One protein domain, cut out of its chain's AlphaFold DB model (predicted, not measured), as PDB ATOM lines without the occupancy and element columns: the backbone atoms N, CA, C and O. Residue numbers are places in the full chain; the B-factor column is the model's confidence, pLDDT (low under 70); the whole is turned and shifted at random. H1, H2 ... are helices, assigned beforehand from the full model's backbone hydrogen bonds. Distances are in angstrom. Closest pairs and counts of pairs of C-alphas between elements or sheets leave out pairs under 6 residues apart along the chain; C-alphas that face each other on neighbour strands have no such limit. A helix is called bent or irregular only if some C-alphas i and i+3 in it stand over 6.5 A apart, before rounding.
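This is residues 2 to 185 of the 624 residues of the protein "Capsular polysaccharide biosynthesis protein" of Campylobacter upsaliensis (UniProt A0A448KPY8). Two groups of helices stand next to each other: H1 to H4 zigzag side by side in a row, with H5 crossing steeply at the row's end, and H6 to H10 make an up-and-down bundle, each running against the one before. The turns between H1 and H2 and between H3 and H4 point toward the bundle at H8. The printed part has 184 residues, with ten named helices, H1 to H10 in order, and no named strand; the class is all helix. It is compact, with a radius of gyration of the C-alphas of 17.4 A and spans of 56 by 45 by 25 A.

H1, residues 2 to 17, and H2, residues 21 to 30, touch as a hairpin, closest at the C-alphas of Ile 12 and Val 24, 5.7 A apart. H2 forms another hairpin with H3, residues 37 to 46, with the C-alphas of Tyr 28 and Ala 40 closest at 5.6 A. H3 and H4, residues 50 to 59, are a hairpin at a shallow tilt of 22 degrees, with Tyr 44 and Ala 53 closest, their C-alphas 5.2 A apart. H4 touches H5, residues 70 to 81, at a steep tilt of 47 degrees, closest at the C-alphas of Tyr 54 and Leu 77, 6.2 A apart. H5 and H6, residues 90 to 103, are apart. H6 and H7, residues 109 to 122, are a hairpin, with the C-alphas of His 91 and Phe 119 closest at 4.7 A. H8, residues 125 to 141, is close to but not clearly touching H3, the C-alphas of Glu 46 and Ser 127 being closest at 6.0 A. H9, residues 149 to 161, touches H7, closest at the C-alphas of Trp 113 and Gly 150, 5.4 A apart. H8 and H9, a hairpin, only just touch, with 3 pairs of C-alphas within 8 A, the closest being Ile 132 and Val 154 at 6.3 A, and H8 does so with residues 125 to 132 alone. H10, residues 166 to 184, touches H8, closest at the C-alphas of Val 136 and Phe 175, 6.9 A apart. Every O i to N i+4 pair is within hydrogen-bond range in H1 to H6 and H10, against 5 of 10 in H7, 12 of 13 in H8 and 6 of 9 in H9.

H1 begins at C-alpha 2 (160.973, 104.342, 76.316) and is 22.4 A long. H8 measures 24.7 A, and H10, 26.4 A long, ends at C-alpha 184 (149.423, 140.104, 115.490). H7 and H9 are irregular: C-alphas 118 and 121 are 7.1 A apart, and C-alphas 150 and 153 are 7.7 A apart.

The two C-alphas farthest apart, those of Lys 63 and Gly 185, are 56.7 A apart. The printed part has no cut and no long link. Mean pLDDT of the printed part is 91.9, and residue 163 alone is under 70.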
ATOM      1  N   ASN A   2     161.150 102.870  76.311       71.38
ATOM      2  CA  ASN A   2     160.973 104.342  76.316       71.38
ATOM      3  C   ASN A   2     159.697 104.839  77.024       71.38
ATOM      4  O   ASN A   2     159.772 105.775  77.806       71.38
ATOM      5  N   LEU A   3     158.545 104.187  76.825       78.56
ATOM      6  CA  LEU A   3     157.294 104.573  77.504       78.56
ATOM      7  C   LEU A   3     157.336 104.358  79.028       78.56
ATOM      8  O   LEU A   3     156.662 105.057  79.776       78.56
ATOM      9  N   GLU A   4     158.125 103.388  79.489       83.00
ATOM     10  CA  GLU A   4     158.253 103.056  80.910       83.00
ATOM     11  C   GLU A   4     159.182 104.041  81.628       83.00
ATOM     12  O   GLU A   4     158.844 104.534  82.701       83.00
ATOM     13  N   LEU A   5     160.316 104.384  81.005       83.69
ATOM     14  CA  LEU A   5     161.227 105.415  81.509       83.69
ATOM     15  C   LEU A   5     160.545 106.787  81.570       83.69
ATOM     16  O   LEU A   5     160.692 107.487  82.570       83.69
ATOM     17  N   GLU A   6     159.736 107.128  80.565       87.12
ATOM     18  CA  GLU A   6     158.982 108.386  80.542       87.12
ATOM     19  C   GLU A   6     157.914 108.448  81.646       87.12
ATOM     20  O   GLU A   6     157.717 109.483  82.286       87.12
ATOM     21  N   ALA A   7     157.260 107.318  81.941       90.25
ATOM     22  CA  ALA A   7     156.311 107.225  83.047       90.25
ATOM     23  C   ALA A   7     156.991 107.400  84.417       90.25
ATOM     24  O   ALA A   7     156.428 108.059  85.293       90.25
ATOM     25  N   ILE A   8     158.197 106.849  84.607       91.19
ATOM     26  CA  ILE A   8     158.991 107.018  85.838       91.19
ATOM     27  C   ILE A   8     159.394 108.483  86.006       91.19
ATOM     28  O   ILE A   8     159.127 109.075  87.051       91.19
ATOM     29  N   LYS A   9     159.942 109.097  84.953       91.25
ATOM     30  CA  LYS A   9     160.318 110.513  84.951       91.25
ATOM     31  C   LYS A   9     159.128 111.419  85.271       91.25
ATOM     32  O   LYS A   9     159.237 112.315  86.100       91.25
ATOM     33  N   THR A  10     157.962 111.130  84.692       93.69
ATOM     34  CA  THR A  10     156.716 111.855  84.987       93.69
ATOM     35  C   THR A  10     156.319 111.738  86.462       93.69
ATOM     36  O   THR A  10     155.893 112.721  87.061       93.69
ATOM     37  N   LYS A  11     156.455 110.553  87.075       93.94
ATOM     38  CA  LYS A  11     156.165 110.360  88.507       93.94
ATOM     39  C   LYS A  11     157.137 111.131  89.400       93.94
ATOM     40  O   LYS A  11     156.685 111.766  90.345       93.94
ATOM     41  N   ILE A  12     158.433 111.098  89.084       92.75
ATOM     42  CA  ILE A  12     159.464 111.845  89.819       92.75
ATOM     43  C   ILE A  12     159.185 113.350  89.731       92.75
ATOM     44  O   ILE A  12     159.151 114.019  90.759       92.75
ATOM     45  N   ASN A  13     158.878 113.866  88.537       91.25
ATOM     46  CA  ASN A  13     158.525 115.275  88.351       91.25
ATOM     47  C   ASN A  13     157.283 115.670  89.159       91.25
ATOM     48  O   ASN A  13     157.309 116.683  89.845       91.25
ATOM     49  N   ARG A  14     156.227 114.844  89.161       92.94
ATOM     50  CA  ARG A  14     155.036 115.092  89.994       92.94
ATOM     51  C   ARG A  14     155.359 115.112  91.487       92.94
ATOM     52  O   ARG A  14     154.792 115.923  92.209       92.94
ATOM     53  N   ALA A  15     156.262 114.243  91.946       93.75
ATOM     54  CA  ALA A  15     156.710 114.228  93.337       93.75
ATOM     55  C   ALA A  15     157.512 115.495  93.692       93.75
ATOM     56  O   ALA A  15     157.329 116.055  94.772       93.75
ATOM     57  N   PHE A  16     158.342 116.000  92.771       92.12
ATOM     58  CA  PHE A  16     158.982 117.309  92.918       92.12
ATOM     59  C   PHE A  16     157.967 118.454  92.925       92.12
ATOM     60  O   PHE A  16     158.053 119.309  93.796       92.12
ATOM     61  N   GLU A  17     156.983 118.467  92.022       90.19
ATOM     62  CA  GLU A  17     155.925 119.490  91.962       90.19
ATOM     63  C   GLU A  17     155.076 119.534  93.243       90.19
ATOM     64  O   GLU A  17     154.649 120.610  93.665       90.19
ATOM     65  N   SER A  18     154.863 118.380  93.884       91.75
ATOM     66  CA  SER A  18     154.145 118.259  95.157       91.75
ATOM     67  C   SER A  18     155.026 118.460  96.397       91.75
ATOM     68  O   SER A  18     154.518 118.357  97.513       91.75
ATOM     69  N   TRP A  19     156.328 118.715  96.221       95.12
ATOM     70  CA  TRP A  19     157.340 118.769  97.287       95.12
ATOM     71  C   TRP A  19     157.364 117.497  98.168       95.12
ATOM     72  O   TRP A  19     157.655 117.555  99.363       95.12
ATOM     73  N   ASP A  20     157.075 116.323  97.597       95.12
ATOM     74  CA  ASP A  20     157.154 115.037  98.303       95.12
ATOM     75  C   ASP A  20     158.540 114.404  98.121       95.12
ATOM     76  O   ASP A  20     158.749 113.464  97.353       95.12
ATOM     77  N   PHE A  21     159.523 114.946  98.838       95.44
ATOM     78  CA  PHE A  21     160.917 114.514  98.710       95.44
ATOM     79  C   PHE A  21     161.188 113.099  99.230       95.44
ATOM     80  O   PHE A  21     162.185 112.499  98.832       95.44
ATOM     81  N   ASN A  22     160.299 112.548 100.065       94.19
ATOM     82  CA  ASN A  22     160.367 111.147 100.476       94.19
ATOM     83  C   ASN A  22     159.961 110.231  99.316       94.19
ATOM     84  O   ASN A  22     160.607 109.209  99.080       94.19
ATOM     85  N   ALA A  23     158.921 110.607  98.563       95.44
ATOM     86  CA  ALA A  23     158.548 109.902  97.344       95.44
ATOM     87  C   ALA A  23     159.614 110.054  96.250       95.44
ATOM     88  O   ALA A  23     159.932 109.066  95.597       95.44
ATOM     89  N   VAL A  24     160.207 111.244  96.079       95.31
ATOM     90  CA  VAL A  24     161.337 111.453  95.152       95.31
ATOM     91  C   VAL A  24     162.491 110.503  95.480       95.31
ATOM     92  O   VAL A  24     162.969 109.795  94.600       95.31
ATOM     93  N   GLU A  25     162.905 110.458  96.747       94.19
ATOM     94  CA  GLU A  25     163.945 109.548  97.231       94.19
ATOM     95  C   GLU A  25     163.587 108.080  96.951       94.19
ATOM     96  O   GLU A  25     164.340 107.381  96.276       94.19
ATOM     97  N   SER A  26     162.394 107.643  97.359       95.00
ATOM     98  CA  SER A  26     161.934 106.262  97.149       95.00
ATOM     99  C   SER A  26     161.903 105.873  95.666       95.00
ATOM    100  O   SER A  26     162.288 104.763  95.301       95.00
ATOM    101  N   LEU A  27     161.456 106.788  94.798       95.12
ATOM    102  CA  LEU A  27     161.386 106.568  93.355       95.12
ATOM    103  C   LEU A  27     162.775 106.472  92.728       95.12
ATOM    104  O   LEU A  27     162.968 105.641  91.840       95.12
ATOM    105  N   TYR A  28     163.731 107.291  93.171       94.44
ATOM    106  CA  TYR A  28     165.112 107.177  92.717       94.44
ATOM    107  C   TYR A  28     165.735 105.855  93.154       94.44
ATOM    108  O   TYR A  28     166.282 105.148  92.308       94.44
ATOM    109  N   ASP A  29     165.586 105.489  94.426       90.56
ATOM    110  CA  ASP A  29     166.159 104.266  94.989       90.56
ATOM    111  C   ASP A  29     165.599 102.997  94.315       90.56
ATOM    112  O   ASP A  29     166.360 102.089  93.976       90.56
ATOM    113  N   GLU A  30     164.288 102.947  94.040       93.31
ATOM    114  CA  GLU A  30     163.637 101.831  93.330       93.31
ATOM    115  C   GLU A  30     164.152 101.672  91.886       93.31
ATOM    116  O   GLU A  30     164.190 100.565  91.342       93.31
ATOM    117  N   HIS A  31     164.562 102.772  91.249       93.38
ATOM    118  CA  HIS A  31     164.866 102.815  89.819       93.38
ATOM    119  C   HIS A  31     166.351 103.025  89.497       93.38
ATOM    120  O   HIS A  31     166.685 103.248  88.328       93.38
ATOM    121  N   LEU A  32     167.250 102.886  90.478       91.69
ATOM    122  CA  LEU A  32     168.701 102.968  90.266       91.69
ATOM    123  C   LEU A  32     169.149 102.041  89.128       91.69
ATOM    124  O   LEU A  32     169.707 102.509  88.139       91.69
ATOM    125  N   GLU A  33     168.777 100.757  89.170       87.00
ATOM    126  CA  GLU A  33     169.132  99.762  88.139       87.00
ATOM    127  C   GLU A  33     168.596 100.096  86.731       87.00
ATOM    128  O   GLU A  33     169.067  99.544  85.736       87.00
ATOM    129  N   LYS A  34     167.644 101.036  86.614       86.31
ATOM    130  CA  LYS A  34     167.136 101.549  85.330       86.31
ATOM    131  C   LYS A  34     167.896 102.778  84.810       86.31
ATOM    132  O   LYS A  34     167.511 103.324  83.781       86.31
ATOM    133  N   GLY A  35     168.969 103.197  85.484       88.44
ATOM    134  CA  GLY A  35     169.885 104.245  85.027       88.44
ATOM    135  C   GLY A  35     169.852 105.555  85.820       88.44
ATOM    136  O   GLY A  35     170.664 106.418  85.526       88.44
ATOM    137  N   TYR A  36     169.010 105.688  86.849       92.50
ATOM    138  CA  TYR A  36     168.779 106.950  87.577       92.50
ATOM    139  C   TYR A  36     169.841 107.311  88.641       92.50
ATOM    140  O   TYR A  36     169.607 108.141  89.519       92.50
ATOM    141  N   HIS A  37     171.016 106.678  88.605       94.62
ATOM    142  CA  HIS A  37     172.062 106.865  89.618       94.62
ATOM    143  C   HIS A  37     172.582 108.308  89.672       94.62
ATOM    144  O   HIS A  37     172.803 108.845  90.756       94.62
ATOM    145  N   LYS A  38     172.783 108.939  88.509       93.12
ATOM    146  CA  LYS A  38     173.299 110.310  88.415       93.12
ATOM    147  C   LYS A  38     172.293 111.312  88.969       93.12
ATOM    148  O   LYS A  38     172.672 112.196  89.728       93.12
ATOM    149  N   GLU A  39     171.027 111.164  88.613       93.31
ATOM    150  CA  GLU A  39     169.931 112.013  89.065       93.31
ATOM    151  C   GLU A  39     169.719 111.876  90.576       93.31
ATOM    152  O   GLU A  39     169.609 112.886  91.266       93.31
ATOM    153  N   ALA A  40     169.759 110.647  91.100       94.19
ATOM    154  CA  ALA A  40     169.715 110.387  92.536       94.19
ATOM    155  C   ALA A  40     170.902 111.041  93.266       94.19
ATOM    156  O   ALA A  40     170.719 111.705  94.286       94.19
ATOM    157  N   PHE A  41     172.117 110.913  92.717       95.50
ATOM    158  CA  PHE A  41     173.306 111.573  93.260       95.50
ATOM    159  C   PHE A  41     173.150 113.092  93.293       95.50
ATOM    160  O   PHE A  41     173.364 113.692  94.343       95.50
ATOM    161  N   LEU A  42     172.764 113.710  92.172       94.19
ATOM    162  CA  LEU A  42     172.578 115.159  92.083       94.19
ATOM    163  C   LEU A  42     171.512 115.632  93.072       94.19
ATOM    164  O   LEU A  42     171.747 116.589  93.802       94.19
ATOM    165  N   PHE A  43     170.401 114.903  93.192       94.81
ATOM    166  CA  PHE A  43     169.377 115.192  94.189       94.81
ATOM    167  C   PHE A  43     169.943 115.175  95.613       94.81
ATOM    168  O   PHE A  43     169.736 116.136  96.355       94.81
ATOM    169  N   TYR A  44     170.683 114.138  96.022       95.56
ATOM    170  CA  TYR A  44     171.291 114.081  97.359       95.56
ATOM    171  C   TYR A  44     172.367 115.150  97.568       95.56
ATOM    172  O   TYR A  44     172.437 115.737  98.646       95.56
ATOM    173  N   TYR A  45     173.176 115.427  96.548       95.44
ATOM    174  CA  TYR A  45     174.264 116.395  96.614       95.44
ATOM    175  C   TYR A  45     173.735 117.828  96.753       95.44
ATOM    176  O   TYR A  45     174.110 118.536  97.684       95.44
ATOM    177  N   GLU A  46     172.805 118.236  95.887       94.38
ATOM    178  CA  GLU A  46     172.261 119.599  95.877       94.38
ATOM    179  C   GLU A  46     171.338 119.884  97.075       94.38
ATOM    180  O   GLU A  46     171.319 121.000  97.595       94.38
ATOM    181  N   SER A  47     170.646 118.861  97.591       94.69
ATOM    182  CA  SER A  47     169.880 118.945  98.851       94.69
ATOM    183  C   SER A  47     170.752 118.833 100.112       94.69
ATOM    184  O   SER A  47     170.230 118.682 101.218       94.69
ATOM    185  N   ALA A  48     172.079 118.878  99.950       96.06
ATOM    186  CA  ALA A  48     173.075 118.775 101.011       96.06
ATOM    187  C   ALA A  48     172.924 117.533 101.913       96.06
ATOM    188  O   ALA A  48     173.329 117.534 103.072       96.06
ATOM    189  N   ARG A  49     172.401 116.422 101.384       94.69
ATOM    190  CA  ARG A  49     172.433 115.094 102.024       94.69
ATOM    191  C   ARG A  49     173.728 114.374 101.634       94.69
ATOM    192  O   ARG A  49     173.715 113.296 101.039       94.69
ATOM    193  N   LEU A  50     174.860 114.993 101.976       95.19
ATOM    194  CA  LEU A  50     176.191 114.623 101.474       95.19
ATOM    195  C   LEU A  50     176.631 113.204 101.865       95.19
ATOM    196  O   LEU A  50     177.289 112.538 101.072       95.19
ATOM    197  N   GLN A  51     176.209 112.714 103.036       94.44
ATOM    198  CA  GLN A  51     176.460 111.334 103.464       94.44
ATOM    199  C   GLN A  51     175.839 110.320 102.486       94.44
ATOM    200  O   GLN A  51     176.531 109.435 101.992       94.44
ATOM    201  N   LYS A  52     174.564 110.507 102.114       93.88
ATOM    202  CA  LYS A  52     173.875 109.650 101.133       93.88
ATOM    203  C   LYS A  52     174.491 109.764  99.739       93.88
ATOM    204  O   LYS A  52     174.643 108.765  99.041       93.88
ATOM    205  N   ALA A  53     174.871 110.978  99.334       95.56
ATOM    206  CA  ALA A  53     175.550 111.199  98.059       95.56
ATOM    207  C   ALA A  53     176.883 110.427  97.993       95.56
ATOM    208  O   ALA A  53     177.171 109.781  96.985       95.56
ATOM    209  N   TYR A  54     177.667 110.445  99.078       96.31
ATOM    210  CA  TYR A  54     178.911 109.684  99.189       96.31
ATOM    211  C   TYR A  54     178.673 108.169  99.156       96.31
ATOM    212  O   TYR A  54     179.324 107.477  98.376       96.31
ATOM    213  N   GLU A  55     177.706 107.658  99.923       95.62
ATOM    214  CA  GLU A  55     177.340 106.232  99.944       95.62
ATOM    215  C   GLU A  55     176.961 105.711  98.549       95.62
ATOM    216  O   GLU A  55     177.340 104.603  98.160       95.62
ATOM    217  N   LEU A  56     176.272 106.530  97.748       95.06
ATOM    218  CA  LEU A  56     175.905 106.176  96.380       95.06
ATOM    219  C   LEU A  56     177.136 106.073  95.455       95.06
ATOM    220  O   LEU A  56     177.238 105.122  94.675       95.06
ATOM    221  N   LEU A  57     178.101 106.996  95.580       94.75
ATOM    222  CA  LEU A  57     179.395 106.919  94.880       94.75
ATOM    223  C   LEU A  57     180.292 105.792  95.416       94.75
ATOM    224  O   LEU A  57     181.192 105.316  94.723       94.75
ATOM    225  N   GLU A  58     180.122 105.381  96.670       94.75
ATOM    226  CA  GLU A  58     180.843 104.248  97.243       94.75
ATOM    227  C   GLU A  58     180.346 102.924  96.666       94.75
ATOM    228  O   GLU A  58     181.157 102.083  96.272       94.75
ATOM    229  N   LYS A  59     179.024 102.788  96.549       94.56
ATOM    230  CA  LYS A  59     178.347 101.565  96.124       94.56
ATOM    231  C   LYS A  59     178.437 101.290  94.619       94.56
ATOM    232  O   LYS A  59     178.526 100.124  94.233       94.56
ATOM    233  N   TYR A  60     178.412 102.320  93.768       93.75
ATOM    234  CA  TYR A  60     178.314 102.153  92.311       93.75
ATOM    235  C   TYR A  60     179.539 102.698  91.547       93.75
ATOM    236  O   TYR A  60     180.085 103.737  91.907       93.75
ATOM    237  N   PRO A  61     179.989 102.031  90.461       92.44
ATOM    238  CA  PRO A  61     181.154 102.459  89.683       92.44
ATOM    239  C   PRO A  61     180.888 103.696  88.806       92.44
ATOM    240  O   PRO A  61     179.759 103.957  88.394       92.44
ATOM    241  N   GLN A  62     181.966 104.382  88.404       91.94
ATOM    242  CA  GLN A  62     181.952 105.629  87.616       91.94
ATOM    243  C   GLN A  62     181.050 105.608  86.369       91.94
ATOM    244  O   GLN A  62     180.480 106.638  86.020       91.94
ATOM    245  N   LYS A  63     180.884 104.456  85.701       92.12
ATOM    246  CA  LYS A  63     180.063 104.336  84.477       92.12
ATOM    247  C   LYS A  63     178.604 104.794  84.652       92.12
ATOM    248  O   LYS A  63     177.976 105.143  83.662       92.12
ATOM    249  N   TYR A  64     178.076 104.790  85.880       89.69
ATOM    250  CA  TYR A  64     176.710 105.231  86.198       89.69
ATOM    251  C   TYR A  64     176.594 106.742  86.470       89.69
ATOM    252  O   TYR A  64     175.489 107.262  86.590       89.69
ATOM    253  N   PHE A  65     177.723 107.450  86.537       90.75
ATOM    254  CA  PHE A  65     177.831 108.873  86.870       90.75
ATOM    255  C   PHE A  65     178.521 109.648  85.741       90.75
ATOM    256  O   PHE A  65     179.380 110.497  85.990       90.75
ATOM    257  N   ALA A  66     178.198 109.315  84.488       83.31
ATOM    258  CA  ALA A  66     178.802 109.942  83.317       83.31
ATOM    259  C   ALA A  66     178.721 111.481  83.393       83.31
ATOM    260  O   ALA A  66     177.741 112.047  83.888       83.31
ATOM    261  N   ASP A  67     179.769 112.146  82.910       82.56
ATOM    262  CA  ASP A  67     179.941 113.609  82.905       82.56
ATOM    263  C   ASP A  67     180.106 114.273  84.283       82.56
ATOM    264  O   ASP A  67     180.212 115.495  84.362       82.56
ATOM    265  N   LEU A  68     180.164 113.500  85.373       87.94
ATOM    266  CA  LEU A  68     180.599 113.995  86.677       87.94
ATOM    267  C   LEU A  68     182.094 113.740  86.865       87.94
ATOM    268  O   LEU A  68     182.628 112.712  86.438       87.94
ATOM    269  N   ASN A  69     182.770 114.645  87.576       89.50
ATOM    270  CA  ASN A  69     184.153 114.447  88.004       89.50
ATOM    271  C   ASN A  69     184.214 113.455  89.182       89.50
ATOM    272  O   ASN A  69     184.534 113.808  90.313       89.50
ATOM    273  N   TYR A  70     183.812 112.208  88.916       91.94
ATOM    274  CA  TYR A  70     183.517 111.168  89.907       91.94
ATOM    275  C   TYR A  70     184.659 110.941  90.906       91.94
ATOM    276  O   TYR A  70     184.412 110.833  92.103       91.94
ATOM    277  N   VAL A  71     185.906 110.865  90.425       89.88
ATOM    278  CA  VAL A  71     187.071 110.571  91.277       89.88
ATOM    279  C   VAL A  71     187.344 111.722  92.243       89.88
ATOM    280  O   VAL A  71     187.565 111.478  93.428       89.88
ATOM    281  N   GLU A  72     187.298 112.960  91.751       91.94
ATOM    282  CA  GLU A  72     187.532 114.156  92.561       91.94
ATOM    283  C   GLU A  72     186.380 114.394  93.541       91.94
ATOM    284  O   GLU A  72     186.618 114.473  94.739       91.94
ATOM    285  N   LEU A  73     185.126 114.343  93.073       92.06
ATOM    286  CA  LEU A  73     183.938 114.509  93.919       92.06
ATOM    287  C   LEU A  73     183.858 113.462  95.034       92.06
ATOM    288  O   LEU A  73     183.539 113.797  96.173       92.06
ATOM    289  N   LYS A  74     184.165 112.192  94.737       93.62
ATOM    290  CA  LYS A  74     184.184 111.129  95.752       93.62
ATOM    291  C   LYS A  74     185.253 111.388  96.811       93.62
ATOM    292  O   LYS A  74     185.006 111.148  97.992       93.62
ATOM    293  N   LYS A  75     186.431 111.865  96.396       93.88
ATOM    294  CA  LYS A  75     187.515 112.239  97.309       93.88
ATOM    295  C   LYS A  75     187.119 113.445  98.162       93.88
ATOM    296  O   LYS A  75     187.238 113.363  99.377       93.88
ATOM    297  N   ASP A  76     186.606 114.510  97.552       94.00
ATOM    298  CA  ASP A  76     186.218 115.738  98.252       94.00
ATOM    299  C   ASP A  76     185.101 115.492  99.269       94.00
ATOM    300  O   ASP A  76     185.180 115.983 100.393       94.00
ATOM    301  N   LEU A  77     184.088 114.690  98.913       95.06
ATOM    302  CA  LEU A  77     183.025 114.297  99.840       95.06
ATOM    303  C   LEU A  77     183.572 113.479 101.011       95.06
ATOM    304  O   LEU A  77     183.210 113.745 102.154       95.06
ATOM    305  N   ARG A  78     184.469 112.521 100.751       95.19
ATOM    306  CA  ARG A  78     185.120 111.743 101.812       95.19
ATOM    307  C   ARG A  78     185.935 112.636 102.739       95.19
ATOM    308  O   ARG A  78     185.818 112.532 103.953       95.19
ATOM    309  N   ASP A  79     186.764 113.507 102.171       94.56
ATOM    310  CA  ASP A  79     187.611 114.409 102.941       94.56
ATOM    311  C   ASP A  79     186.758 115.377 103.773       94.56
ATOM    312  O   ASP A  79     187.065 115.579 104.944       94.56
ATOM    313  N   PHE A  80     185.646 115.884 103.229       94.75
ATOM    314  CA  PHE A  80     184.678 116.699 103.966       94.75
ATOM    315  C   PHE A  80     184.030 115.944 105.137       94.75
ATOM    316  O   PHE A  80     184.042 116.447 106.260       94.75
ATOM    317  N   LEU A  81     183.506 114.736 104.900       93.06
ATOM    318  CA  LEU A  81     182.842 113.919 105.926       93.06
ATOM    319  C   LEU A  81     183.815 113.462 107.031       93.06
ATOM    320  O   LEU A  81     183.420 113.364 108.190       93.06
ATOM    321  N   ASP A  82     185.093 113.262 106.695       92.81
ATOM    322  CA  ASP A  82     186.169 112.949 107.647       92.81
ATOM    323  C   ASP A  82     186.690 114.192 108.412       92.81
ATOM    324  O   ASP A  82     187.624 114.084 109.211       92.81
ATOM    325  N   GLY A  83     186.147 115.391 108.156       88.62
ATOM    326  CA  GLY A  83     186.590 116.644 108.782       88.62
ATOM    327  C   GLY A  83     187.955 117.148 108.295       88.62
ATOM    328  O   GLY A  83     188.620 117.922 108.987       88.62
ATOM    329  N   ARG A  84     188.401 116.704 107.117       89.94
ATOM    330  CA  ARG A  84     189.654 117.115 106.467       89.94
ATOM    331  C   ARG A  84     189.421 118.279 105.500       89.94
ATOM    332  O   ARG A  84     188.295 118.594 105.112       89.94
ATOM    333  N   VAL A  85     190.515 118.935 105.104       79.81
ATOM    334  CA  VAL A  85     190.490 119.998 104.087       79.81
ATOM    335  C   VAL A  85     189.946 119.423 102.779       79.81
ATOM    336  O   VAL A  85     190.444 118.408 102.300       79.81
ATOM    337  N   ASN A  86     188.936 120.077 102.219       85.25
ATOM    338  CA  ASN A  86     188.206 119.632 101.036       85.25
ATOM    339  C   ASN A  86     187.816 120.837 100.165       85.25
ATOM    340  O   ASN A  86     187.951 121.987 100.590       85.25
ATOM    341  N   SER A  87     187.314 120.553  98.963       89.56
ATOM    342  CA  SER A  87     186.930 121.560  97.965       89.56
ATOM    343  C   SER A  87     185.412 121.760  97.852       89.56
ATOM    344  O   SER A  87     184.942 122.334  96.868       89.56
ATOM    345  N   ILE A  88     184.620 121.280  98.824       91.94
ATOM    346  CA  ILE A  88     183.158 121.410  98.777       91.94
ATOM    347  C   ILE A  88     182.774 122.901  98.858       91.94
ATOM    348  O   ILE A  88     183.279 123.622  99.725       91.94
ATOM    349  N   PRO A  89     181.882 123.393  97.974       93.19
ATOM    350  CA  PRO A  89     181.433 124.779  97.994       93.19
ATOM    351  C   PRO A  89     180.900 125.214  99.362       93.19
ATOM    352  O   PRO A  89     180.094 124.517  99.977       93.19
ATOM    353  N   SER A  90     181.279 126.415  99.811       91.94
ATOM    354  CA  SER A  90     180.915 126.927 101.141       91.94
ATOM    355  C   SER A  90     179.406 126.939 101.399       91.94
ATOM    356  O   SER A  90     178.973 126.616 102.503       91.94
ATOM    357  N   HIS A  91     178.590 127.246 100.385       92.94
ATOM    358  CA  HIS A  91     177.133 127.215 100.509       92.94
ATOM    359  C   HIS A  91     176.591 125.797 100.760       92.94
ATOM    360  O   HIS A  91     175.652 125.648 101.537       92.94
ATOM    361  N   LEU A  92     177.199 124.756 100.172       94.31
ATOM    362  CA  LEU A  92     176.838 123.358 100.437       94.31
ATOM    363  C   LEU A  92     177.298 122.912 101.824       94.31
ATOM    364  O   LEU A  92     176.564 122.189 102.489       94.31
ATOM    365  N   CYS A  93     178.453 123.384 102.299       94.25
ATOM    366  CA  CYS A  93     178.901 123.131 103.672       94.25
ATOM    367  C   CYS A  93     177.909 123.701 104.701       94.25
ATOM    368  O   CYS A  93     177.545 123.019 105.657       94.25
ATOM    369  N   ILE A  94     177.429 124.932 104.482       95.75
ATOM    370  CA  ILE A  94     176.429 125.577 105.349       95.75
ATOM    371  C   ILE A  94     175.083 124.846 105.261       95.75
ATOM    372  O   ILE A  94     174.455 124.591 106.287       95.75
ATOM    373  N   ALA A  95     174.642 124.475 104.055       97.00
ATOM    374  CA  ALA A  95     173.416 123.704 103.864       97.00
ATOM    375  C   ALA A  95     173.495 122.309 104.519       97.00
ATOM    376  O   ALA A  95     172.509 121.832 105.075       97.00
ATOM    377  N   TYR A  96     174.667 121.669 104.515       96.25
ATOM    378  CA  TYR A  96     174.888 120.397 105.202       96.25
ATOM    379  C   TYR A  96     174.781 120.554 106.722       96.25
ATOM    380  O   TYR A  96     174.051 119.794 107.358       96.25
ATOM    381  N   ASP A  97     175.418 121.576 107.310       95.56
ATOM    382  CA  ASP A  97     175.283 121.854 108.750       95.56
ATOM    383  C   ASP A  97     173.839 122.212 109.138       95.56
ATOM    384  O   ASP A  97     173.354 121.808 110.197       95.56
ATOM    385  N   PHE A  98     173.114 122.915 108.260       96.75
ATOM    386  CA  PHE A  98     171.682 123.171 108.412       96.75
ATOM    387  C   PHE A  98     170.883 121.857 108.501       96.75
ATOM    388  O   PHE A  98     170.121 121.670 109.451       96.75
ATOM    389  N   ILE A  99     171.092 120.924 107.566       96.50
ATOM    390  CA  ILE A  99     170.413 119.619 107.547       96.50
ATOM    391  C   ILE A  99     170.798 118.749 108.749       96.50
ATOM    392  O   ILE A  99     169.915 118.154 109.366       96.50
ATOM    393  N   LEU A 100     172.072 118.708 109.137       95.31
ATOM    394  CA  LEU A 100     172.499 117.993 110.343       95.31
ATOM    395  C   LEU A 100     171.860 118.576 111.605       95.31
ATOM    396  O   LEU A 100     171.370 117.837 112.461       95.31
ATOM    397  N   SER A 101     171.826 119.906 111.716       95.50
ATOM    398  CA  SER A 101     171.213 120.588 112.859       95.50
ATOM    399  C   SER A 101     169.716 120.262 112.958       95.50
ATOM    400  O   SER A 101     169.218 120.042 114.066       95.50
ATOM    401  N   LEU A 102     169.013 120.178 111.819       94.25
ATOM    402  CA  LEU A 102     167.615 119.735 111.735       94.25
ATOM    403  C   LEU A 102     167.441 118.285 112.202       94.25
ATOM    404  O   LEU A 102     166.589 118.013 113.044       94.25
ATOM    405  N   GLN A 103     168.255 117.360 111.683       92.75
ATOM    406  CA  GLN A 103     168.196 115.933 112.025       92.75
ATOM    407  C   GLN A 103     168.461 115.680 113.513       92.75
ATOM    408  O   GLN A 103     167.805 114.840 114.126       92.75
ATOM    409  N   ASN A 104     169.368 116.455 114.108       94.31
ATOM    410  CA  ASN A 104     169.705 116.385 115.530       94.31
ATOM    411  C   ASN A 104     168.738 117.175 116.429       94.31
ATOM    412  O   ASN A 104     168.979 117.294 117.628       94.31
ATOM    413  N   ASN A 105     167.671 117.748 115.863       92.75
ATOM    414  CA  ASN A 105     166.704 118.596 116.561       92.75
ATOM    415  C   ASN A 105     167.340 119.757 117.352       92.75
ATOM    416  O   ASN A 105     166.906 120.097 118.450       92.75
ATOM    417  N   SER A 106     168.400 120.344 116.793       94.12
ATOM    418  CA  SER A 106     169.262 121.341 117.449       94.12
ATOM    419  C   SER A 106     169.304 122.690 116.722       94.12
ATOM    420  O   SER A 106     169.994 123.610 117.156       94.12
ATOM    421  N   LEU A 107     168.593 122.824 115.597       95.50
ATOM    422  CA  LEU A 107     168.604 124.047 114.803       95.50
ATOM    423  C   LEU A 107     167.795 125.169 115.476       95.50
ATOM    424  O   LEU A 107     166.568 125.124 115.533       95.50
ATOM    425  N   GLU A 108     168.487 126.220 115.913       95.06
ATOM    426  CA  GLU A 108     167.874 127.438 116.457       95.06
ATOM    427  C   GLU A 108     167.382 128.397 115.359       95.06
ATOM    428  O   GLU A 108     167.992 128.509 114.291       95.06
ATOM    429  N   CYS A 109     166.336 129.180 115.652       94.25
ATOM    430  CA  CYS A 109     165.769 130.162 114.718       94.25
ATOM    431  C   CYS A 109     166.810 131.148 114.171       94.25
ATOM    432  O   CYS A 109     166.870 131.373 112.965       94.25
ATOM    433  N   LYS A 110     167.651 131.718 115.045       93.50
ATOM    434  CA  LYS A 110     168.671 132.698 114.644       93.50
ATOM    435  C   LYS A 110     169.692 132.083 113.686       93.50
ATOM    436  O   LYS A 110     169.969 132.660 112.641       93.50
ATOM    437  N   LYS A 111     170.173 130.877 114.007       94.44
ATOM    438  CA  LYS A 111     171.093 130.112 113.156       94.44
ATOM    439  C   LYS A 111     170.465 129.832 111.785       94.44
ATOM    440  O   LYS A 111     171.117 130.010 110.763       94.44
ATOM    441  N   ALA A 112     169.180 129.475 111.744       95.31
ATOM    442  CA  ALA A 112     168.453 129.284 110.491       95.31
ATOM    443  C   ALA A 112     168.321 130.576 109.665       95.31
ATOM    444  O   ALA A 112     168.522 130.538 108.451       95.31
ATOM    445  N   TRP A 113     168.017 131.715 110.300       94.75
ATOM    446  CA  TRP A 113     167.957 133.019 109.624       94.75
ATOM    447  C   TRP A 113     169.305 133.440 109.046       94.75
ATOM    448  O   TRP A 113     169.336 134.027 107.969       94.75
ATOM    449  N   ASP A 114     170.404 133.102 109.719       93.75
ATOM    450  CA  ASP A 114     171.750 133.369 109.218       93.75
ATOM    451  C   ASP A 114     172.113 132.428 108.056       93.75
ATOM    452  O   ASP A 114     172.773 132.844 107.105       93.75
ATOM    453  N   TYR A 115     171.685 131.163 108.098       95.38
ATOM    454  CA  TYR A 115     172.063 130.146 107.108       95.38
ATOM    455  C   TYR A 115     171.287 130.234 105.798       95.38
ATOM    456  O   TYR A 115     171.897 130.198 104.729       95.38
ATOM    457  N   LEU A 116     169.959 130.364 105.858       95.31
ATOM    458  CA  LEU A 116     169.097 130.315 104.670       95.31
ATOM    459  C   LEU A 116     169.518 131.321 103.572       95.31
ATOM    460  O   LEU A 116     169.618 130.907 102.415       95.31
ATOM    461  N   PRO A 117     169.846 132.597 103.869       94.94
ATOM    462  CA  PRO A 117     170.297 133.554 102.855       94.94
ATOM    463  C   PRO A 117     171.643 133.211 102.205       94.94
ATOM    464  O   PRO A 117     171.922 133.695 101.112       94.94
ATOM    465  N   GLN A 118     172.485 132.399 102.854       94.69
ATOM    466  CA  GLN A 118     173.822 132.077 102.349       94.69
ATOM    467  C   GLN A 118     173.789 131.001 101.261       94.69
ATOM    468  O   GLN A 118     174.603 131.051 100.334       94.69
ATOM    469  N   PHE A 119     172.848 130.052 101.343       94.56
ATOM    470  CA  PHE A 119     172.769 128.947 100.386       94.56
ATOM    471  C   PHE A 119     171.543 128.985  99.472       94.56
ATOM    472  O   PHE A 119     171.693 128.644  98.301       94.56
ATOM    473  N   LEU A 120     170.371 129.462  99.923       94.88
ATOM    474  CA  LEU A 120     169.157 129.441  99.092       94.88
ATOM    475  C   LEU A 120     169.331 130.137  97.732       94.88
ATOM    476  O   LEU A 120     168.894 129.555  96.744       94.88
ATOM    477  N   PRO A 121     169.975 131.319  97.606       94.06
ATOM    478  CA  PRO A 121     170.147 131.962  96.299       94.06
ATOM    479  C   PRO A 121     170.990 131.145  95.311       94.06
ATOM    480  O   PRO A 121     170.779 131.245  94.105       94.06
ATOM    481  N   GLN A 122     171.921 130.335  95.826       92.38
ATOM    482  CA  GLN A 122     172.852 129.518  95.042       92.38
ATOM    483  C   GLN A 122     172.296 128.119  94.730       92.38
ATOM    484  O   GLN A 122     172.805 127.442  93.842       92.38
ATOM    485  N   SER A 123     171.250 127.684  95.437       93.19
ATOM    486  CA  SER A 123     170.623 126.375  95.252       93.19
ATOM    487  C   SER A 123     169.814 126.268  93.950       93.19
ATOM    488  O   SER A 123     169.200 127.240  93.487       93.19
ATOM    489  N   SER A 124     169.746 125.048  93.405       93.06
ATOM    490  CA  SER A 124     168.798 124.670  92.348       93.06
ATOM    491  C   SER A 124     167.345 124.874  92.794       93.06
ATOM    492  O   SER A 124     167.062 125.068  93.981       93.06
ATOM    493  N   ILE A 125     166.406 124.866  91.844       92.56
ATOM    494  CA  ILE A 125     164.977 125.065  92.136       92.56
ATOM    495  C   ILE A 125     164.472 123.940  93.052       92.56
ATOM    496  O   ILE A 125     163.828 124.193  94.067       92.56
ATOM    497  N   GLU A 126     164.850 122.703  92.762       92.06
ATOM    498  CA  GLU A 126     164.505 121.504  93.521       92.06
ATOM    499  C   GLU A 126     165.046 121.579  94.952       92.06
ATOM    500  O   GLU A 126     164.345 121.272  95.919       92.06
ATOM    501  N   SER A 127     166.280 122.060  95.104       93.88
ATOM    502  CA  SER A 127     166.921 122.194  96.410       93.88
ATOM    503  C   SER A 127     166.333 123.340  97.227       93.88
ATOM    504  O   SER A 127     166.103 123.178  98.423       93.88
ATOM    505  N   LYS A 128     165.994 124.476  96.598       95.50
ATOM    506  CA  LYS A 128     165.238 125.558  97.254       95.50
ATOM    507  C   LYS A 128     163.936 125.021  97.846       95.50
ATOM    508  O   LYS A 128     163.663 125.271  99.020       95.50
ATOM    509  N   ALA A 129     163.174 124.251  97.068       95.44
ATOM    510  CA  ALA A 129     161.933 123.631  97.528       95.44
ATOM    511  C   ALA A 129     162.179 122.670  98.701       95.44
ATOM    512  O   ALA A 129     161.478 122.738  99.712       95.44
ATOM    513  N   PHE A 130     163.217 121.832  98.611       96.44
ATOM    514  CA  PHE A 130     163.612 120.909  99.677       96.44
ATOM    515  C   PHE A 130     163.941 121.626 100.987       96.44
ATOM    516  O   PHE A 130     163.393 121.283 102.039       96.44
ATOM    517  N   PHE A 131     164.801 122.643 100.935       96.62
ATOM    518  CA  PHE A 131     165.211 123.385 102.123       96.62
ATOM    519  C   PHE A 131     164.059 124.188 102.723       96.62
ATOM    520  O   PHE A 131     163.886 124.163 103.940       96.62
ATOM    521  N   ILE A 132     163.239 124.848 101.895       96.00
ATOM    522  CA  ILE A 132     162.057 125.580 102.367       96.00
ATOM    523  C   ILE A 132     161.091 124.633 103.073       96.00
ATOM    524  O   ILE A 132     160.715 124.899 104.215       96.00
ATOM    525  N   LYS A 133     160.710 123.527 102.421       96.12
ATOM    526  CA  LYS A 133     159.813 122.531 103.008       96.12
ATOM    527  C   LYS A 133     160.337 122.044 104.352       96.12
ATOM    528  O   LYS A 133     159.621 122.095 105.348       96.12
ATOM    529  N   THR A 134     161.593 121.607 104.379       95.62
ATOM    530  CA  THR A 134     162.198 121.013 105.576       95.62
ATOM    531  C   THR A 134     162.296 122.031 106.713       95.62
ATOM    532  O   THR A 134     161.977 121.702 107.853       95.62
ATOM    533  N   ALA A 135     162.662 123.281 106.411       96.00
ATOM    534  CA  ALA A 135     162.694 124.363 107.391       96.00
ATOM    535  C   ALA A 135     161.299 124.644 107.971       96.00
ATOM    536  O   ALA A 135     161.129 124.689 109.189       96.00
ATOM    537  N   VAL A 136     160.294 124.818 107.106       96.19
ATOM    538  CA  VAL A 136     158.923 125.133 107.526       96.19
ATOM    539  C   VAL A 136     158.326 123.995 108.351       96.19
ATOM    540  O   VAL A 136     157.789 124.265 109.424       96.19
ATOM    541  N   ASP A 137     158.460 122.742 107.904       95.88
ATOM    542  CA  ASP A 137     157.966 121.568 108.634       95.88
ATOM    543  C   ASP A 137     158.617 121.470 110.024       95.88
ATOM    544  O   ASP A 137     157.930 121.298 111.033       95.88
ATOM    545  N   PHE A 138     159.942 121.635 110.093       96.44
ATOM    546  CA  PHE A 138     160.689 121.568 111.345       96.44
ATOM    547  C   PHE A 138     160.262 122.648 112.338       96.44
ATOM    548  O   PHE A 138     159.961 122.347 113.495       96.44
ATOM    549  N   PHE A 139     160.214 123.911 111.910       96.38
ATOM    550  CA  PHE A 139     159.916 125.024 112.809       96.38
ATOM    551  C   PHE A 139     158.429 125.140 113.160       96.38
ATOM    552  O   PHE A 139     158.094 125.634 114.236       96.38
ATOM    553  N   ALA A 140     157.519 124.638 112.317       94.50
ATOM    554  CA  ALA A 140     156.099 124.532 112.667       94.50
ATOM    555  C   ALA A 140     155.874 123.663 113.919       94.50
ATOM    556  O   ALA A 140     154.965 123.945 114.716       94.50
ATOM    557  N   LEU A 141     156.721 122.641 114.091       93.19
ATOM    558  CA  LEU A 141     156.689 121.690 115.201       93.19
ATOM    559  C   LEU A 141     157.558 122.113 116.393       93.19
ATOM    560  O   LEU A 141     157.105 121.980 117.527       93.19
ATOM    561  N   ASN A 142     158.770 122.620 116.149       92.88
ATOM    562  CA  ASN A 142     159.769 122.825 117.205       92.88
ATOM    563  C   ASN A 142     159.793 124.247 117.781       92.88
ATOM    564  O   ASN A 142     159.659 124.416 118.990       92.88
ATOM    565  N   ASP A 143     159.950 125.274 116.942       93.50
ATOM    566  CA  ASP A 143     160.016 126.668 117.394       93.50
ATOM    567  C   ASP A 143     159.341 127.608 116.391       93.50
ATOM    568  O   ASP A 143     159.896 128.004 115.363       93.50
ATOM    569  N   ARG A 144     158.115 128.014 116.729       93.56
ATOM    570  CA  ARG A 144     157.300 128.872 115.868       93.56
ATOM    571  C   ARG A 144     157.831 130.301 115.773       93.56
ATOM    572  O   ARG A 144     157.363 131.023 114.899       93.56
ATOM    573  N   ASN A 145     158.802 130.730 116.584       92.81
ATOM    574  CA  ASN A 145     159.390 132.071 116.459       92.81
ATOM    575  C   ASN A 145     160.116 132.278 115.121       92.81
ATOM    576  O   ASN A 145     160.263 133.418 114.669       92.81
ATOM    577  N   PHE A 146     160.507 131.187 114.455       94.69
ATOM    578  CA  PHE A 146     161.094 131.200 113.118       94.69
ATOM    579  C   PHE A 146     160.257 131.997 112.116       94.69
ATOM    580  O   PHE A 146     160.821 132.736 111.309       94.69
ATOM    581  N   PHE A 147     158.926 131.883 112.197       94.12
ATOM    582  CA  PHE A 147     157.972 132.566 111.324       94.12
ATOM    583  C   PHE A 147     157.874 134.053 111.686       94.12
ATOM    584  O   PHE A 147     156.886 134.534 112.234       94.12
ATOM    585  N   SER A 148     158.939 134.791 111.420       89.38
ATOM    586  CA  SER A 148     159.068 136.225 111.665       89.38
ATOM    587  C   SER A 148     159.879 136.866 110.536       89.38
ATOM    588  O   SER A 148     160.216 136.212 109.547       89.38
ATOM    589  N   TYR A 149     160.181 138.162 110.649       78.50
ATOM    590  CA  TYR A 149     160.912 138.896 109.609       78.50
ATOM    591  C   TYR A 149     162.282 138.285 109.275       78.50
ATOM    592  O   TYR A 149     162.713 138.376 108.123       78.50
ATOM    593  N   GLY A 150     162.928 137.613 110.237       75.25
ATOM    594  CA  GLY A 150     164.203 136.922 110.022       75.25
ATOM    595  C   GLY A 150     164.133 135.807 108.971       75.25
ATOM    596  O   GLY A 150     165.125 135.528 108.311       75.25
ATOM    597  N   ALA A 151     162.951 135.226 108.737       81.50
ATOM    598  CA  ALA A 151     162.734 134.192 107.725       81.50
ATOM    599  C   ALA A 151     162.069 134.720 106.438       81.50
ATOM    600  O   ALA A 151     161.566 133.934 105.637       81.50
ATOM    601  N   SER A 152     162.072 136.038 106.202       85.62
ATOM    602  CA  SER A 152     161.490 136.647 104.990       85.62
ATOM    603  C   SER A 152     162.060 136.082 103.682       85.62
ATOM    604  O   SER A 152     161.322 135.968 102.705       85.62
ATOM    605  N   ILE A 153     163.319 135.623 103.690       91.19
ATOM    606  CA  ILE A 153     163.957 134.944 102.553       91.19
ATOM    607  C   ILE A 153     163.164 133.720 102.074       91.19
ATOM    608  O   ILE A 153     163.161 133.444 100.879       91.19
ATOM    609  N   VAL A 154     162.443 133.023 102.963       91.88
ATOM    610  CA  VAL A 154     161.574 131.897 102.591       91.88
ATOM    611  C   VAL A 154     160.444 132.378 101.685       91.88
ATOM    612  O   VAL A 154     160.262 131.836 100.598       91.88
ATOM    613  N   LEU A 155     159.728 133.433 102.089       89.06
ATOM    614  CA  LEU A 155     158.637 134.007 101.298       89.06
ATOM    615  C   LEU A 155     159.144 134.600  99.979       89.06
ATOM    616  O   LEU A 155     158.543 134.358  98.938       89.06
ATOM    617  N   THR A 156     160.267 135.324 100.004       90.62
ATOM    618  CA  THR A 156     160.881 135.882  98.790       90.62
ATOM    619  C   THR A 156     161.312 134.783  97.821       90.62
ATOM    620  O   THR A 156     161.097 134.906  96.621       90.62
ATOM    621  N   THR A 157     161.876 133.686  98.329       93.06
ATOM    622  CA  THR A 157     162.288 132.547  97.496       93.06
ATOM    623  C   THR A 157     161.078 131.830  96.904       93.06
ATOM    624  O   THR A 157     161.098 131.516  95.717       93.06
ATOM    625  N   ILE A 158     160.013 131.618  97.694       92.06
ATOM    626  CA  ILE A 158     158.742 131.066  97.198       92.06
ATOM    627  C   ILE A 158     158.200 131.929  96.052       92.06
ATOM    628  O   ILE A 158     157.947 131.412  94.967       92.06
ATOM    629  N   HIS A 159     158.079 133.238  96.277       89.06
ATOM    630  CA  HIS A 159     157.520 134.171  95.304       89.06
ATOM    631  C   HIS A 159     158.337 134.237  94.005       89.06
ATOM    632  O   HIS A 159     157.767 134.173  92.924       89.06
ATOM    633  N   ASN A 160     159.668 134.307  94.098       90.94
ATOM    634  CA  ASN A 160     160.527 134.515  92.929       90.94
ATOM    635  C   ASN A 160     160.748 133.259  92.071       90.94
ATOM    636  O   ASN A 160     161.238 133.379  90.948       90.94
ATOM    637  N   HIS A 161     160.492 132.059  92.603       91.75
ATOM    638  CA  HIS A 161     160.895 130.807  91.948       91.75
ATOM    639  C   HIS A 161     159.793 129.754  91.818       91.75
ATOM    640  O   HIS A 161     159.994 128.788  91.086       91.75
ATOM    641  N   PHE A 162     158.661 129.908  92.507       90.38
ATOM    642  CA  PHE A 162     157.599 128.897  92.542       90.38
ATOM    643  C   PHE A 162     156.201 129.492  92.350       90.38
ATOM    644  O   PHE A 162     155.223 128.952  92.876       90.38
ATOM    645  N   GLU A 163     156.110 130.603  91.618       68.88
ATOM    646  CA  GLU A 163     154.829 131.173  91.203       68.88
ATOM    647  C   GLU A 163     153.974 130.061  90.555       68.88
ATOM    648  O   GLU A 163     154.477 129.255  89.772       68.88
ATOM    649  N   ASP A 164     152.722 129.935  90.997       72.94
ATOM    650  CA  ASP A 164     151.740 128.918  90.577       72.94
ATOM    651  C   ASP A 164     151.961 127.448  91.010       72.94
ATOM    652  O   ASP A 164     151.139 126.583  90.695       72.94
ATOM    653  N   SER A 165     152.990 127.122  91.807       86.12
ATOM    654  CA  SER A 165     153.128 125.764  92.369       86.12
ATOM    655  C   SER A 165     152.146 125.521  93.525       86.12
ATOM    656  O   SER A 165     152.180 126.207  94.550       86.12
ATOM    657  N   PHE A 166     151.316 124.475  93.422       85.50
ATOM    658  CA  PHE A 166     150.390 124.068  94.492       85.50
ATOM    659  C   PHE A 166     151.100 123.808  95.834       85.50
ATOM    660  O   PHE A 166     150.623 124.227  96.895       85.50
ATOM    661  N   ALA A 167     152.259 123.142  95.804       91.44
ATOM    662  CA  ALA A 167     153.042 122.887  97.007       91.44
ATOM    663  C   ALA A 167     153.594 124.191  97.596       91.44
ATOM    664  O   ALA A 167     153.456 124.433  98.796       91.44
ATOM    665  N   ALA A 168     154.123 125.082  96.758       91.44
ATOM    666  CA  ALA A 168     154.625 126.370  97.215       91.44
ATOM    667  C   ALA A 168     153.522 127.235  97.849       91.44
ATOM    668  O   ALA A 168     153.738 127.807  98.917       91.44
ATOM    669  N   LEU A 169     152.315 127.256  97.267       88.56
ATOM    670  CA  LEU A 169     151.139 127.907  97.858       88.56
ATOM    671  C   LEU A 169     150.779 127.309  99.224       88.56
ATOM    672  O   LEU A 169     150.475 128.041 100.168       88.56
ATOM    673  N   THR A 170     150.855 125.984  99.359       91.25
ATOM    674  CA  THR A 170     150.611 125.290 100.632       91.25
ATOM    675  C   THR A 170     151.597 125.747 101.706       91.25
ATOM    676  O   THR A 170     151.189 126.169 102.791       91.25
ATOM    677  N   TYR A 171     152.893 125.740 101.398       92.69
ATOM    678  CA  TYR A 171     153.940 126.140 102.338       92.69
ATOM    679  C   TYR A 171     153.939 127.644 102.634       92.69
ATOM    680  O   TYR A 171     154.160 128.047 103.778       92.69
ATOM    681  N   MET A 172     153.590 128.479 101.653       90.81
ATOM    682  CA  MET A 172     153.350 129.908 101.856       90.81
ATOM    683  C   MET A 172     152.196 130.149 102.836       90.81
ATOM    684  O   MET A 172     152.302 131.018 103.704       90.81
ATOM    685  N   ASN A 173     151.112 129.372 102.743       89.31
ATOM    686  CA  ASN A 173     149.971 129.470 103.653       89.31
ATOM    687  C   ASN A 173     150.332 129.043 105.083       89.31
ATOM    688  O   ASN A 173     149.950 129.734 106.031       89.31
ATOM    689  N   ILE A 174     151.105 127.962 105.250       91.75
ATOM    690  CA  ILE A 174     151.623 127.533 106.563       91.75
ATOM    691  C   ILE A 174     152.486 128.642 107.173       91.75
ATOM    692  O   ILE A 174     152.252 129.060 108.310       91.75
ATOM    693  N   PHE A 175     153.441 129.167 106.398       92.69
ATOM    694  CA  PHE A 175     154.318 130.241 106.852       92.69
ATOM    695  C   PHE A 175     153.510 131.478 107.258       92.69
ATOM    696  O   PHE A 175     153.665 131.993 108.365       92.69
ATOM    697  N   SER A 176     152.603 131.928 106.388       88.25
ATOM    698  CA  SER A 176     151.780 133.122 106.605       88.25
ATOM    699  C   SER A 176     150.873 132.986 107.826       88.25
ATOM    700  O   SER A 176     150.680 133.957 108.559       88.25
ATOM    701  N   HIS A 177     150.342 131.786 108.085       88.81
ATOM    702  CA  HIS A 177     149.542 131.501 109.271       88.81
ATOM    703  C   HIS A 177     150.338 131.739 110.560       88.81
ATOM    704  O   HIS A 177     149.907 132.508 111.425       88.81
ATOM    705  N   HIS A 178     151.512 131.116 110.689       91.75
ATOM    706  CA  HIS A 178     152.347 131.272 111.878       91.75
ATOM    707  C   HIS A 178     152.927 132.683 111.997       91.75
ATOM    708  O   HIS A 178     152.888 133.263 113.081       91.75
ATOM    709  N   PHE A 179     153.365 133.273 110.883       90.25
ATOM    710  CA  PHE A 179     153.865 134.645 110.841       90.25
ATOM    711  C   PHE A 179     152.821 135.634 111.356       90.25
ATOM    712  O   PHE A 179     153.097 136.443 112.242       90.25
ATOM    713  N   LYS A 180     151.581 135.526 110.867       85.81
ATOM    714  CA  LYS A 180     150.473 136.355 111.339       85.81
ATOM    715  C   LYS A 180     150.257 136.201 112.846       85.81
ATOM    716  O   LYS A 180     150.089 137.208 113.531       85.81
ATOM    717  N   ASN A 181     150.264 134.972 113.358       87.44
ATOM    718  CA  ASN A 181     150.067 134.721 114.787       87.44
ATOM    719  C   ASN A 181     151.191 135.329 115.636       87.44
ATOM    720  O   ASN A 181     150.905 135.904 116.681       87.44
ATOM    721  N   ASN A 182     152.443 135.271 115.179       89.69
ATOM    722  CA  ASN A 182     153.573 135.856 115.900       89.69
ATOM    723  C   ASN A 182     153.522 137.388 115.936       89.69
ATOM    724  O   ASN A 182     153.810 137.992 116.967       89.69
ATOM    725  N   ILE A 183     153.148 138.025 114.824       85.44
ATOM    726  CA  ILE A 183     153.128 139.491 114.719       85.44
ATOM    727  C   ILE A 183     151.879 140.092 115.372       85.44
ATOM    728  O   ILE A 183     151.959 141.086 116.098       85.44
ATOM    729  N   PHE A 184     150.708 139.511 115.111       83.12
ATOM    730  CA  PHE A 184     149.423 140.104 115.490       83.12
ATOM    731  C   PHE A 184     148.742 139.387 116.660       83.12
ATOM    732  O   PHE A 184     147.898 139.988 117.330       83.12
ATOM    733  N   GLY A 185     149.099 138.132 116.949       83.81
ATOM    734  CA  GLY A 185     148.411 137.312 117.945       83.81
ATOM    735  C   GLY A 185     146.904 137.258 117.685       83.81
ATOM    736  O   GLY A 185     146.460 137.056 116.557       83.81
TER     737      GLY A 185